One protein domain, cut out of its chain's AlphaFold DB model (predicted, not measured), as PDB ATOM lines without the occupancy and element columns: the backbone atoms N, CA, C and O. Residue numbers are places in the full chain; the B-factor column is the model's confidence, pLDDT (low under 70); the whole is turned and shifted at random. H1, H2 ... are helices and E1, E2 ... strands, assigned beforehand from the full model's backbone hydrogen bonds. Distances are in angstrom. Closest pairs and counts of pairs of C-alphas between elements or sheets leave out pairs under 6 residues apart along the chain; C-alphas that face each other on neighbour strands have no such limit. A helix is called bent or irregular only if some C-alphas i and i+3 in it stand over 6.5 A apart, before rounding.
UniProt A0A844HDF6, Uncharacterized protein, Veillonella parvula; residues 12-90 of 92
ATOM      1  N   GLU A  12     196.456 220.251 202.681       91.69
ATOM      2  CA  GLU A  12     197.696 220.712 202.049       91.69
ATOM      3  C   GLU A  12     198.665 221.367 203.043       91.69
ATOM      4  O   GLU A  12     199.868 221.125 202.974       91.69
ATOM      5  N   HIS A  13     198.157 222.136 204.014       91.38
ATOM      6  CA  HIS A  13     199.002 222.750 205.042       91.38
ATOM      7  C   HIS A  13     199.586 221.711 206.001       91.38
ATOM      8  O   HIS A  13     200.757 221.795 206.363       91.38
ATOM      9  N   HIS A  14     198.788 220.712 206.380       91.31
ATOM     10  CA  HIS A  14     199.264 219.585 207.179       91.31
ATOM     11  C   HIS A  14     200.350 218.799 206.430       91.31
ATOM     12  O   HIS A  14     201.427 218.549 206.966       91.31
ATOM     13  N   ASP A  15     200.090 218.450 205.170       91.25
ATOM     14  CA  ASP A  15     201.011 217.649 204.366       91.25
ATOM     15  C   ASP A  15     202.322 218.389 204.083       91.25
ATOM     16  O   ASP A  15     203.372 217.754 204.008       91.25
ATOM     17  N   GLY A  16     202.284 219.720 203.955       92.38
ATOM     18  CA  GLY A  16     203.488 220.546 203.863       92.38
ATOM     19  C   GLY A  16     204.403 220.375 205.077       92.38
ATOM     20  O   GLY A  16     205.601 220.166 204.913       92.38
ATOM     21  N   ILE A  17     203.837 220.370 206.288       93.62
ATOM     22  CA  ILE A  17     204.600 220.143 207.523       93.62
ATOM     23  C   ILE A  17     205.180 218.728 207.541       93.62
ATOM     24  O   ILE A  17     206.375 218.574 207.768       93.62
ATOM     25  N   VAL A  18     204.365 217.703 207.262       93.56
ATOM     26  CA  VAL A  18     204.811 216.296 207.278       93.56
ATOM     27  C   VAL A  18     205.989 216.071 206.327       93.56
ATOM     28  O   VAL A  18     206.956 215.413 206.698       93.56
ATOM     29  N   LYS A  19     205.943 216.662 205.126       92.00
ATOM     30  CA  LYS A  19     207.013 216.547 204.123       92.00
ATOM     31  C   LYS A  19     208.315 217.217 204.556       92.00
ATOM     32  O   LYS A  19     209.387 216.707 204.250       92.00
ATOM     33  N   SER A  20     208.235 218.359 205.235       96.00
ATOM     34  CA  SER A  20     209.421 219.121 205.641       96.00
ATOM     35  C   SER A  20     209.980 218.705 207.001       96.00
ATOM     36  O   SER A  20     211.122 219.042 207.306       96.00
ATOM     37  N   LEU A  21     209.209 217.990 207.828       97.06
ATOM     38  CA  LEU A  21     209.563 217.756 209.228       97.06
ATOM     39  C   LEU A  21     210.868 216.974 209.392       97.06
ATOM     40  O   LEU A  21     211.705 217.398 210.181       97.06
ATOM     41  N   VAL A  22     211.062 215.886 208.636       96.94
ATOM     42  CA  VAL A  22     212.272 215.039 208.718       96.94
ATOM     43  C   VAL A  22     213.533 215.838 208.386       96.94
ATOM     44  O   VAL A  22     214.516 215.784 209.120       96.94
ATOM     45  N   PHE A  23     213.492 216.622 207.306       97.06
ATOM     46  CA  PHE A  23     214.610 217.477 206.916       97.06
ATOM     47  C   PHE A  23     214.889 218.538 207.987       97.06
ATOM     48  O   PHE A  23     216.001 218.630 208.497       97.06
ATOM     49  N   ASN A  24     213.858 219.283 208.392       97.62
ATOM     50  CA  ASN A  24     214.012 220.375 209.347       97.62
ATOM     51  C   ASN A  24     214.554 219.893 210.698       97.62
ATOM     52  O   ASN A  24     215.392 220.566 211.286       97.62
ATOM     53  N   ILE A  25     214.092 218.749 211.212       97.38
ATOM     54  CA  ILE A  25     214.536 218.275 212.528       97.38
ATOM     55  C   ILE A  25     215.988 217.784 212.512       97.38
ATOM     56  O   ILE A  25     216.701 217.998 213.490       97.38
ATOM     57  N   ASN A  26     216.452 217.226 211.390       96.25
ATOM     58  CA  ASN A  26     217.866 216.908 211.191       96.25
ATOM     59  C   ASN A  26     218.735 218.170 211.157       96.25
ATOM     60  O   ASN A  26     219.785 218.192 211.793       96.25
ATOM     61  N   GLU A  27     218.296 219.223 210.463       97.81
ATOM     62  CA  GLU A  27     219.005 220.510 210.453       97.81
ATOM     63  C   GLU A  27     219.098 221.107 211.867       97.81
ATOM     64  O   GLU A  27     220.159 221.569 212.287       97.81
ATOM     65  N   LEU A  28     218.009 221.049 212.645       97.19
ATOM     66  CA  LEU A  28     218.002 221.527 214.032       97.19
ATOM     67  C   LEU A  28     218.939 220.702 214.925       97.19
ATOM     68  O   LEU A  28     219.641 221.281 215.752       97.19
ATOM     69  N   GLU A  29     218.991 219.383 214.749       96.00
ATOM     70  CA  GLU A  29     219.923 218.514 215.474       96.00
ATOM     71  C   GLU A  29     221.384 218.826 215.141       96.00
ATOM     72  O   GLU A  29     222.192 219.052 216.043       96.00
ATOM     73  N   GLN A  30     221.714 218.924 213.854       95.62
ATOM     74  CA  GLN A  30     223.077 219.193 213.386       95.62
ATOM     75  C   GLN A  30     223.553 220.607 213.723       95.62
ATOM     76  O   GLN A  30     224.752 220.830 213.880       95.62
ATOM     77  N   SER A  31     222.627 221.557 213.881       96.88
ATOM     78  CA  SER A  31     222.964 222.923 214.288       96.88
ATOM     79  C   SER A  31     223.616 223.002 215.675       96.88
ATOM     80  O   SER A  31     224.285 223.989 215.975       96.88
ATOM     81  N   GLY A  32     223.393 222.007 216.546       94.81
ATOM     82  CA  GLY A  32     223.885 222.013 217.926       94.81
ATOM     83  C   GLY A  32     223.278 223.110 218.814       94.81
ATOM     84  O   GLY A  32     223.766 223.334 219.919       94.81
ATOM     85  N   LEU A  33     222.228 223.806 218.355       97.50
ATOM     86  CA  LEU A  33     221.603 224.921 219.081       97.50
ATOM     87  C   LEU A  33     220.747 224.471 220.272       97.50
ATOM     88  O   LEU A  33     220.492 225.258 221.183       97.50
ATOM     89  N   PHE A  34     220.278 223.224 220.260       97.19
ATOM     90  CA  PHE A  34     219.402 222.679 221.292       97.19
ATOM     91  C   PHE A  34     220.182 221.771 222.233       97.19
ATOM     92  O   PHE A  34     220.868 220.853 221.795       97.19
ATOM     93  N   GLU A  35     220.007 221.971 223.542       96.88
ATOM     94  CA  GLU A  35     220.613 221.098 224.554       96.88
ATOM     95  C   GLU A  35     220.099 219.650 224.447       96.88
ATOM     96  O   GLU A  35     220.819 218.694 224.734       96.88
ATOM     97  N   SER A  36     218.837 219.479 224.047       96.44
ATOM     98  CA  SER A  36     218.278 218.171 223.712       96.44
ATOM     99  C   SER A  36     217.135 218.287 222.717       96.44
ATOM    100  O   SER A  36     216.333 219.217 222.808       96.44
ATOM    101  N   ILE A  37     217.009 217.281 221.856       97.56
ATOM    102  CA  ILE A  37     215.856 217.056 220.986       97.56
ATOM    103  C   ILE A  37     215.197 215.750 221.412       97.56
ATOM    104  O   ILE A  37     215.866 214.754 221.685       97.56
ATOM    105  N   GLN A  38     213.871 215.762 221.523       98.00
ATOM    106  CA  GLN A  38     213.101 214.631 222.026       98.00
ATOM    107  C   GLN A  38     211.823 214.471 221.206       98.00
ATOM    108  O   GLN A  38     211.212 215.464 220.807       98.00
ATOM    109  N   VAL A  39     211.404 213.228 220.980       97.56
ATOM    110  CA  VAL A  39     210.182 212.904 220.233       97.56
ATOM    111  C   VAL A  39     209.279 212.051 221.108       97.56
ATOM    112  O   VAL A  39     209.721 211.075 221.716       97.56
ATOM    113  N   TYR A  40     208.002 212.421 221.151       97.12
ATOM    114  CA  TYR A  40     206.983 211.770 221.965       97.12
ATOM    115  C   TYR A  40     205.800 211.336 221.103       97.12
ATOM    116  O   TYR A  40     205.364 212.069 220.213       97.12
ATOM    117  N   LYS A  41     205.248 210.157 221.400       94.56
ATOM    118  CA  LYS A  41     203.962 209.702 220.858       94.56
ATOM    119  C   LYS A  41     202.794 210.270 221.672       94.56
ATOM    120  O   LYS A  41     202.955 210.794 222.771       94.56
ATOM    121  N   ARG A  42     201.576 210.134 221.139       92.94
ATOM    122  CA  ARG A  42     200.335 210.662 221.741       92.94
ATOM    123  C   ARG A  42     200.035 210.109 223.141       92.94
ATOM    124  O   ARG A  42     199.403 210.789 223.937       92.94
ATOM    125  N   ASN A  43     200.498 208.896 223.433       91.50
ATOM    126  CA  ASN A  43     200.406 208.248 224.744       91.50
ATOM    127  C   ASN A  43     201.546 208.650 225.701       91.50
ATOM    128  O   ASN A  43     201.745 207.984 226.712       91.50
ATOM    129  N   LEU A  44     202.288 209.719 225.385       95.06
ATOM    130  CA  LEU A  44     203.407 210.257 226.165       95.06
ATOM    131  C   LEU A  44     204.650 209.355 226.216       95.06
ATOM    132  O   LEU A  44     205.596 209.660 226.939       95.06
ATOM    133  N   VAL A  45     204.699 208.283 225.419       94.88
ATOM    134  CA  VAL A  45     205.908 207.464 225.280       94.88
ATOM    135  C   VAL A  45     206.983 208.263 224.544       94.88
ATOM    136  O   VAL A  45     206.759 208.725 223.421       94.88
ATOM    137  N   GLN A  46     208.153 208.402 225.171       97.06
ATOM    138  CA  GLN A  46     209.345 208.961 224.541       97.06
ATOM    139  C   GLN A  46     209.937 207.929 223.579       97.06
ATOM    140  O   GLN A  46     210.312 206.835 223.994       97.06
ATOM    141  N   VAL A  47     210.013 208.276 222.297       95.62
ATOM    142  CA  VAL A  47     210.574 207.408 221.246       95.62
ATOM    143  C   VAL A  47     211.950 207.869 220.776       95.62
ATOM    144  O   VAL A  47     212.638 207.125 220.089       95.62
ATOM    145  N   TYR A  48     212.355 209.081 221.155       97.81
ATOM    146  CA  TYR A  48     213.680 209.612 220.871       97.81
ATOM    147  C   TYR A  48     214.140 210.580 221.957       97.81
ATOM    148  O   TYR A  48     213.344 211.386 222.453       97.81
ATOM    149  N   ASN A  49     215.437 210.544 222.259       97.38
ATOM    150  CA  ASN A  49     216.123 211.535 223.072       97.38
ATOM    151  C   ASN A  49     217.573 211.672 222.596       97.38
ATOM    152  O   ASN A  49     218.356 210.735 222.742       97.38
ATOM    153  N   SER A  50     217.953 212.845 222.093       96.31
ATOM    154  CA  SER A  50     219.286 213.088 221.525       96.31
ATOM    155  C   SER A  50     220.433 212.888 222.521       96.31
ATOM    156  O   SER A  50     221.569 212.672 222.118       96.31
ATOM    157  N   LYS A  51     220.162 212.936 223.833       96.00
ATOM    158  CA  LYS A  51     221.170 212.659 224.872       96.00
ATOM    159  C   LYS A  51     221.388 211.163 225.128       96.00
ATOM    160  O   LYS A  51     222.333 210.804 225.823       96.00
ATOM    161  N   GLN A  52     220.489 210.305 224.649       95.12
ATOM    162  CA  GLN A  52     220.471 208.864 224.938       95.12
ATOM    163  C   GLN A  52     220.594 208.009 223.673       95.12
ATOM    164  O   GLN A  52     221.040 206.866 223.747       95.12
ATOM    165  N   CYS A  53     220.190 208.548 222.526       91.94
ATOM    166  CA  CYS A  53     220.192 207.865 221.244       91.94
ATOM    167  C   CYS A  53     221.471 208.172 220.458       91.94
ATOM    168  O   CYS A  53     221.982 209.287 220.490       91.94
ATOM    169  N   THR A  54     221.960 207.179 219.717       89.69
ATOM    170  CA  THR A  54     223.075 207.336 218.768       89.69
ATOM    171  C   THR A  54     222.603 207.520 217.328       89.69
ATOM    172  O   THR A  54     223.386 207.921 216.473       89.69
ATOM    173  N   GLU A  55     221.344 207.186 217.044       94.38
ATOM    174  CA  GLU A  55     220.731 207.379 215.732       94.38
ATOM    175  C   GLU A  55     220.300 208.844 215.542       94.38
ATOM    176  O   GLU A  55     219.887 209.484 216.519       94.38
ATOM    177  N   PRO A  56     220.350 209.378 214.308       94.88
ATOM    178  CA  PRO A  56     219.829 210.707 214.013       94.88
ATOM    179  C   PRO A  56     218.326 210.792 214.273       94.88
ATOM    180  O   PRO A  56     217.573 209.866 213.946       94.88
ATOM    181  N   VAL A  57     217.863 211.931 214.786       97.56
ATOM    182  CA  VAL A  57     216.434 212.151 215.059       97.56
ATOM    183  C   VAL A  57     215.563 211.941 213.818       97.56
ATOM    184  O   VAL A  57     214.459 211.398 213.918       97.56
ATOM    185  N   GLY A  58     216.053 212.315 212.633       96.94
ATOM    186  CA  GLY A  58     215.309 212.187 211.386       96.94
ATOM    187  C   GLY A  58     214.972 210.747 211.025       96.94
ATOM    188  O   GLY A  58     213.866 210.514 210.553       96.94
ATOM    189  N   THR A  59     215.847 209.778 211.310       96.12
ATOM    190  CA  THR A  59     215.567 208.353 211.062       96.12
ATOM    191  C   THR A  59     214.384 207.875 211.902       96.12
ATOM    192  O   THR A  59     213.484 207.198 211.402       96.12
ATOM    193  N   ILE A  60     214.336 208.282 213.173       96.56
ATOM    194  CA  ILE A  60     213.238 207.917 214.071       96.56
ATOM    195  C   ILE A  60     211.936 208.601 213.648       96.56
ATOM    196  O   ILE A  60     210.893 207.950 213.584       96.56
ATOM    197  N   VAL A  61     211.982 209.894 213.317       97.12
ATOM    198  CA  VAL A  61     210.798 210.645 212.865       97.12
ATOM    199  C   VAL A  61     210.275 210.122 211.528       97.12
ATOM    200  O   VAL A  61     209.064 209.981 211.374       97.12
ATOM    201  N   GLU A  62     211.153 209.788 210.584       96.88
ATOM    202  CA  GLU A  62     210.774 209.196 209.298       96.88
ATOM    203  C   GLU A  62     210.036 207.870 209.502       96.88
ATOM    204  O   GLU A  62     208.943 207.688 208.966       96.88
ATOM    205  N   ASN A  63     210.558 206.984 210.355       95.62
ATOM    206  CA  ASN A  63     209.891 205.722 210.667       95.62
ATOM    207  C   ASN A  63     208.546 205.928 211.390       95.62
ATOM    208  O   ASN A  63     207.589 205.207 211.130       95.62
ATOM    209  N   VAL A  64     208.424 206.929 212.267       94.94
ATOM    210  CA  VAL A  64     207.141 207.250 212.921       94.94
ATOM    211  C   VAL A  64     206.100 207.771 211.921       94.94
ATOM    212  O   VAL A  64     204.917 207.477 212.073       94.94
ATOM    213  N   LEU A  65     206.509 208.545 210.914       95.06
ATOM    214  CA  LEU A  65     205.589 209.144 209.940       95.06
ATOM    215  C   LEU A  65     205.238 208.209 208.778       95.06
ATOM    216  O   LEU A  65     204.113 208.259 208.274       95.06
ATOM    217  N   PHE A  66     206.194 207.394 208.334       95.62
ATOM    218  CA  PHE A  66     206.106 206.629 207.085       95.62
ATOM    219  C   PHE A  66     206.355 205.128 207.254       95.62
ATOM    220  O   PHE A  66     206.237 204.379 206.285       95.62
ATOM    221  N   GLY A  67     206.696 204.681 208.462       95.62
ATOM    222  CA  GLY A  67     206.851 203.269 208.781       95.62
ATOM    223  C   GLY A  67     205.519 202.529 208.888       95.62
ATOM    224  O   GLY A  67     204.428 203.056 208.649       95.62
ATOM    225  N   THR A  68     205.615 201.252 209.246       96.69
ATOM    226  CA  THR A  68     204.442 200.395 209.410       96.69
ATOM    227  C   THR A  68     203.596 200.841 210.590       96.69
ATOM    228  O   THR A  68     204.118 201.109 211.673       96.69
ATOM    229  N   TRP A  69     202.283 200.816 210.400       96.56
ATOM    230  CA  TRP A  69     201.336 201.106 211.462       96.56
ATOM    231  C   TRP A  69     201.345 200.015 212.530       96.56
ATOM    232  O   TRP A  69     201.332 198.819 212.235       96.56
ATOM    233  N   THR A  70     201.315 200.448 213.782       94.50
ATOM    234  CA  THR A  70     201.049 199.602 214.945       94.50
ATOM    235  C   THR A  70     199.552 199.312 215.087       94.50
ATOM    236  O   THR A  70     198.699 199.963 214.465       94.50
ATOM    237  N   GLN A  71     199.213 198.340 215.937       95.44
ATOM    238  CA  GLN A  71     197.815 198.046 216.252       95.44
ATOM    239  C   GLN A  71     197.128 199.257 216.903       95.44
ATOM    240  O   GLN A  71     196.052 199.646 216.458       95.44
ATOM    241  N   ASP A  72     197.792 199.921 217.854       92.88
ATOM    242  CA  ASP A  72     197.275 201.121 218.527       92.88
ATOM    243  C   ASP A  72     196.933 202.250 217.539       92.88
ATOM    244  O   ASP A  72     195.907 202.920 217.672       92.88
ATOM    245  N   GLU A  73     197.774 202.468 216.523       95.00
ATOM    246  CA  GLU A  73     197.536 203.479 215.481       95.00
ATOM    247  C   GLU A  73     196.328 203.107 214.609       95.00
ATOM    248  O   GLU A  73     195.486 203.959 214.308       95.00
ATOM    249  N   THR A  74     196.202 201.826 214.260       96.94
ATOM    250  CA  THR A  74     195.066 201.303 213.488       96.94
ATOM    251  C   THR A  74     193.756 201.443 214.261       96.94
ATOM    252  O   THR A  74     192.757 201.928 213.721       96.94
ATOM    253  N   ASP A  75     193.763 201.088 215.543       96.56
ATOM    254  CA  ASP A  75     192.603 201.191 216.424       96.56
ATOM    255  C   ASP A  75     192.183 202.652 216.610       96.56
ATOM    256  O   ASP A  75     190.999 202.985 216.498       96.56
ATOM    257  N   LEU A  76     193.151 203.555 216.790       95.19
ATOM    258  CA  LEU A  76     192.894 204.988 216.899       95.19
ATOM    259  C   LEU A  76     192.254 205.564 215.626       95.19
ATOM    260  O   LEU A  76     191.327 206.374 215.718       95.19
ATOM    261  N   LEU A  77     192.699 205.136 214.440       96.12
ATOM    262  CA  LEU A  77     192.074 205.529 213.173       96.12
ATOM    263  C   LEU A  77     190.629 205.031 213.078       96.12
ATOM    264  O   LEU A  77     189.753 205.777 212.637       96.12
ATOM    265  N   ASN A  78     190.367 203.794 213.498       97.75
ATOM    266  CA  ASN A  78     189.022 203.222 213.478       97.75
ATOM    267  C   ASN A  78     188.070 203.985 214.408       97.75
ATOM    268  O   ASN A  78     186.957 204.323 213.998       97.75
ATOM    269  N   VAL A  79     188.525 204.344 215.614       96.94
ATOM    270  CA  VAL A  79     187.771 205.208 216.538       96.94
ATOM    271  C   VAL A  79     187.477 206.567 215.899       96.94
ATOM    272  O   VAL A  79     186.334 207.024 215.930       96.94
ATOM    273  N   GLY A  80     188.478 207.192 215.269       95.38
ATOM    274  CA  GLY A  80     188.312 208.474 214.578       95.38
ATOM    275  C   GLY A  80     187.271 208.415 213.454       95.38
ATOM    276  O   GLY A  80     186.371 209.253 213.406       95.38
ATOM    277  N   LYS A  81     187.331 207.388 212.597       96.44
ATOM    278  CA  LYS A  81     186.353 207.171 211.514       96.44
ATOM    279  C   LYS A  81     184.937 206.950 212.048       96.44
ATOM    280  O   LYS A  81     183.985 207.506 211.508       96.44
ATOM    281  N   ALA A  82     184.785 206.163 213.113       97.50
ATOM    282  CA  ALA A  82     183.480 205.919 213.724       97.50
ATOM    283  C   ALA A  82     182.863 207.215 214.279       97.50
ATOM    284  O   ALA A  82     181.680 207.486 214.056       97.50
ATOM    285  N   GLN A  83     183.669 208.046 214.947       96.44
ATOM    286  CA  GLN A  83     183.235 209.355 215.444       96.44
ATOM    287  C   GLN A  83     182.847 210.298 214.301       96.44
ATOM    288  O   GLN A  83     181.801 210.942 214.366       96.44
ATOM    289  N   GLU A  84     183.651 210.352 213.238       93.75
ATOM    290  CA  GLU A  84     183.359 211.153 212.052       93.75
ATOM    291  C   GLU A  84     182.015 210.761 211.420       93.75
ATOM    292  O   GLU A  84     181.176 211.626 211.164       93.75
ATOM    293  N   LEU A  85     181.774 209.462 211.209       95.88
ATOM    294  CA  LEU A  85     180.518 208.953 210.652       95.88
ATOM    295  C   LEU A  85     179.316 209.317 211.532       95.88
ATOM    296  O   LEU A  85     178.294 209.778 211.022       95.88
ATOM    297  N   ALA A  86     179.452 209.171 212.853       96.12
ATOM    298  CA  ALA A  86     178.404 209.527 213.805       96.12
ATOM    299  C   ALA A  86     178.078 211.032 213.801       96.12
ATOM    300  O   ALA A  86     176.936 211.413 214.053       96.12
ATOM    301  N   LEU A  87     179.064 211.893 213.528       92.44
ATOM    302  CA  LEU A  87     178.858 213.336 213.382       92.44
ATOM    303  C   LEU A  87     178.229 213.683 212.031       92.44
ATOM    304  O   LEU A  87     177.296 214.480 211.995       92.44
ATOM    305  N   ARG A  88     178.681 213.056 210.938       92.12
ATOM    306  CA  ARG A  88     178.107 213.249 209.597       92.12
ATOM    307  C   ARG A  88     176.621 212.896 209.550       92.12
ATOM    308  O   ARG A  88     175.857 213.628 208.941       92.12
ATOM    309  N   ALA A  89     176.203 211.837 210.244       94.69
ATOM    310  CA  ALA A  89     174.796 211.437 210.333       94.69
ATOM    311  C   ALA A  89     173.894 212.456 211.062       94.69
ATOM    312  O   ALA A  89     172.674 212.355 210.980       94.69
ATOM    313  N   LYS A  90     174.479 213.412 211.797       91.62
ATOM    314  CA  LYS A  90     173.762 214.489 212.498       91.62
ATOM    315  C   LYS A  90     173.732 215.797 211.705       91.62
ATOM    316  O   LYS A  90     173.153 216.768 212.190       91.62
TER     317      LYS A  90
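What this domain is: This is residues 12 to 90 of the 92 residues of an uncharacterized protein of Veillonella parvula (UniProt A0A844HDF6). A small body, in which arm H1b of the bent helix H1 runs side by side with H2 and the hairpin of E1 and E2 packs on H2, has a long helical arm sticking out of it: residues 74 to 90, mostly H3. At the other end of the printed part, residues 12 to 17 of H1 also stick out. The printed part has 79 residues, with three named helices and two named strands in the order H1, E1, E2, H2, H3; the sheet has the order E1 - E2 and is antiparallel, and the class is mostly helix. The whole is loose, with a radius of gyration of the C-alphas of 15.9 A, and elongated, spanning 51 by 26 by 21 A.

How they stand to each other: H1, residues 12 to 30, was assigned as one helix by its hydrogen bonds but is bent: C-alphas 19 and 22 are 7.1 A apart. Its arms, H1a with residues 12 to 19 and H1b with residues 22 to 30, stand at a steep tilt of 49 degrees. E1, residues 38 to 40, and E2, residues 46 to 49, form an antiparallel hairpin, with 174 degrees between their directions. Across it, N 39 and O 48 are 3.1 A apart and N 47 and O 39 are 2.9 A apart, both within hydrogen-bond range. H2, residues 57 to 66, touches H1b at a shallow tilt of 13 degrees, opposite ways; their closest C-alphas are those of Val 22 and Gly 58, 4.9 A apart. H1a and H2 are close but not clearly touching, the closest C-alphas being those of Val 18 and Leu 65, 7.7 A apart. The closest C-alphas of E2 and H2 are those of Tyr 48 and Val 57, 6.9 A apart. H3, residues 71 to 88, is apart from H1a, H1b, E1, E2 and H2. In H1a, H1b, H2 and H3 every O i to N i+4 pair is within hydrogen-bond range.

Where its parts are: H1a begins at C-alpha 12, at (197.696, 220.712, 202.049), and is 10.4 A long from first to last C-alpha; H1b is 12.5 A long. E1 measures 6.8 A and E2 7.4 A. H2 begins at C-alpha 57, at (216.434, 212.151, 215.059), and is 14.2 A long. H3 is 25.8 A long and ends at C-alpha 88, at (178.107, 213.249, 209.597).

The domain as a whole: The two C-alphas farthest apart are those of Gly 32 and Lys 90, 51.0 A. Without the stretches that stand free, residues 12 to 17 and 74 to 90, the body spans 36 by 23 by 17 A. The printed part has no cut. The links E1 to E2 and H2 to H3 are tight, those from H1 to E1 and from E2 to H2 are short, and no link is long. The mean pLDDT of the printed part is 95.4, and no printed residue is under 70.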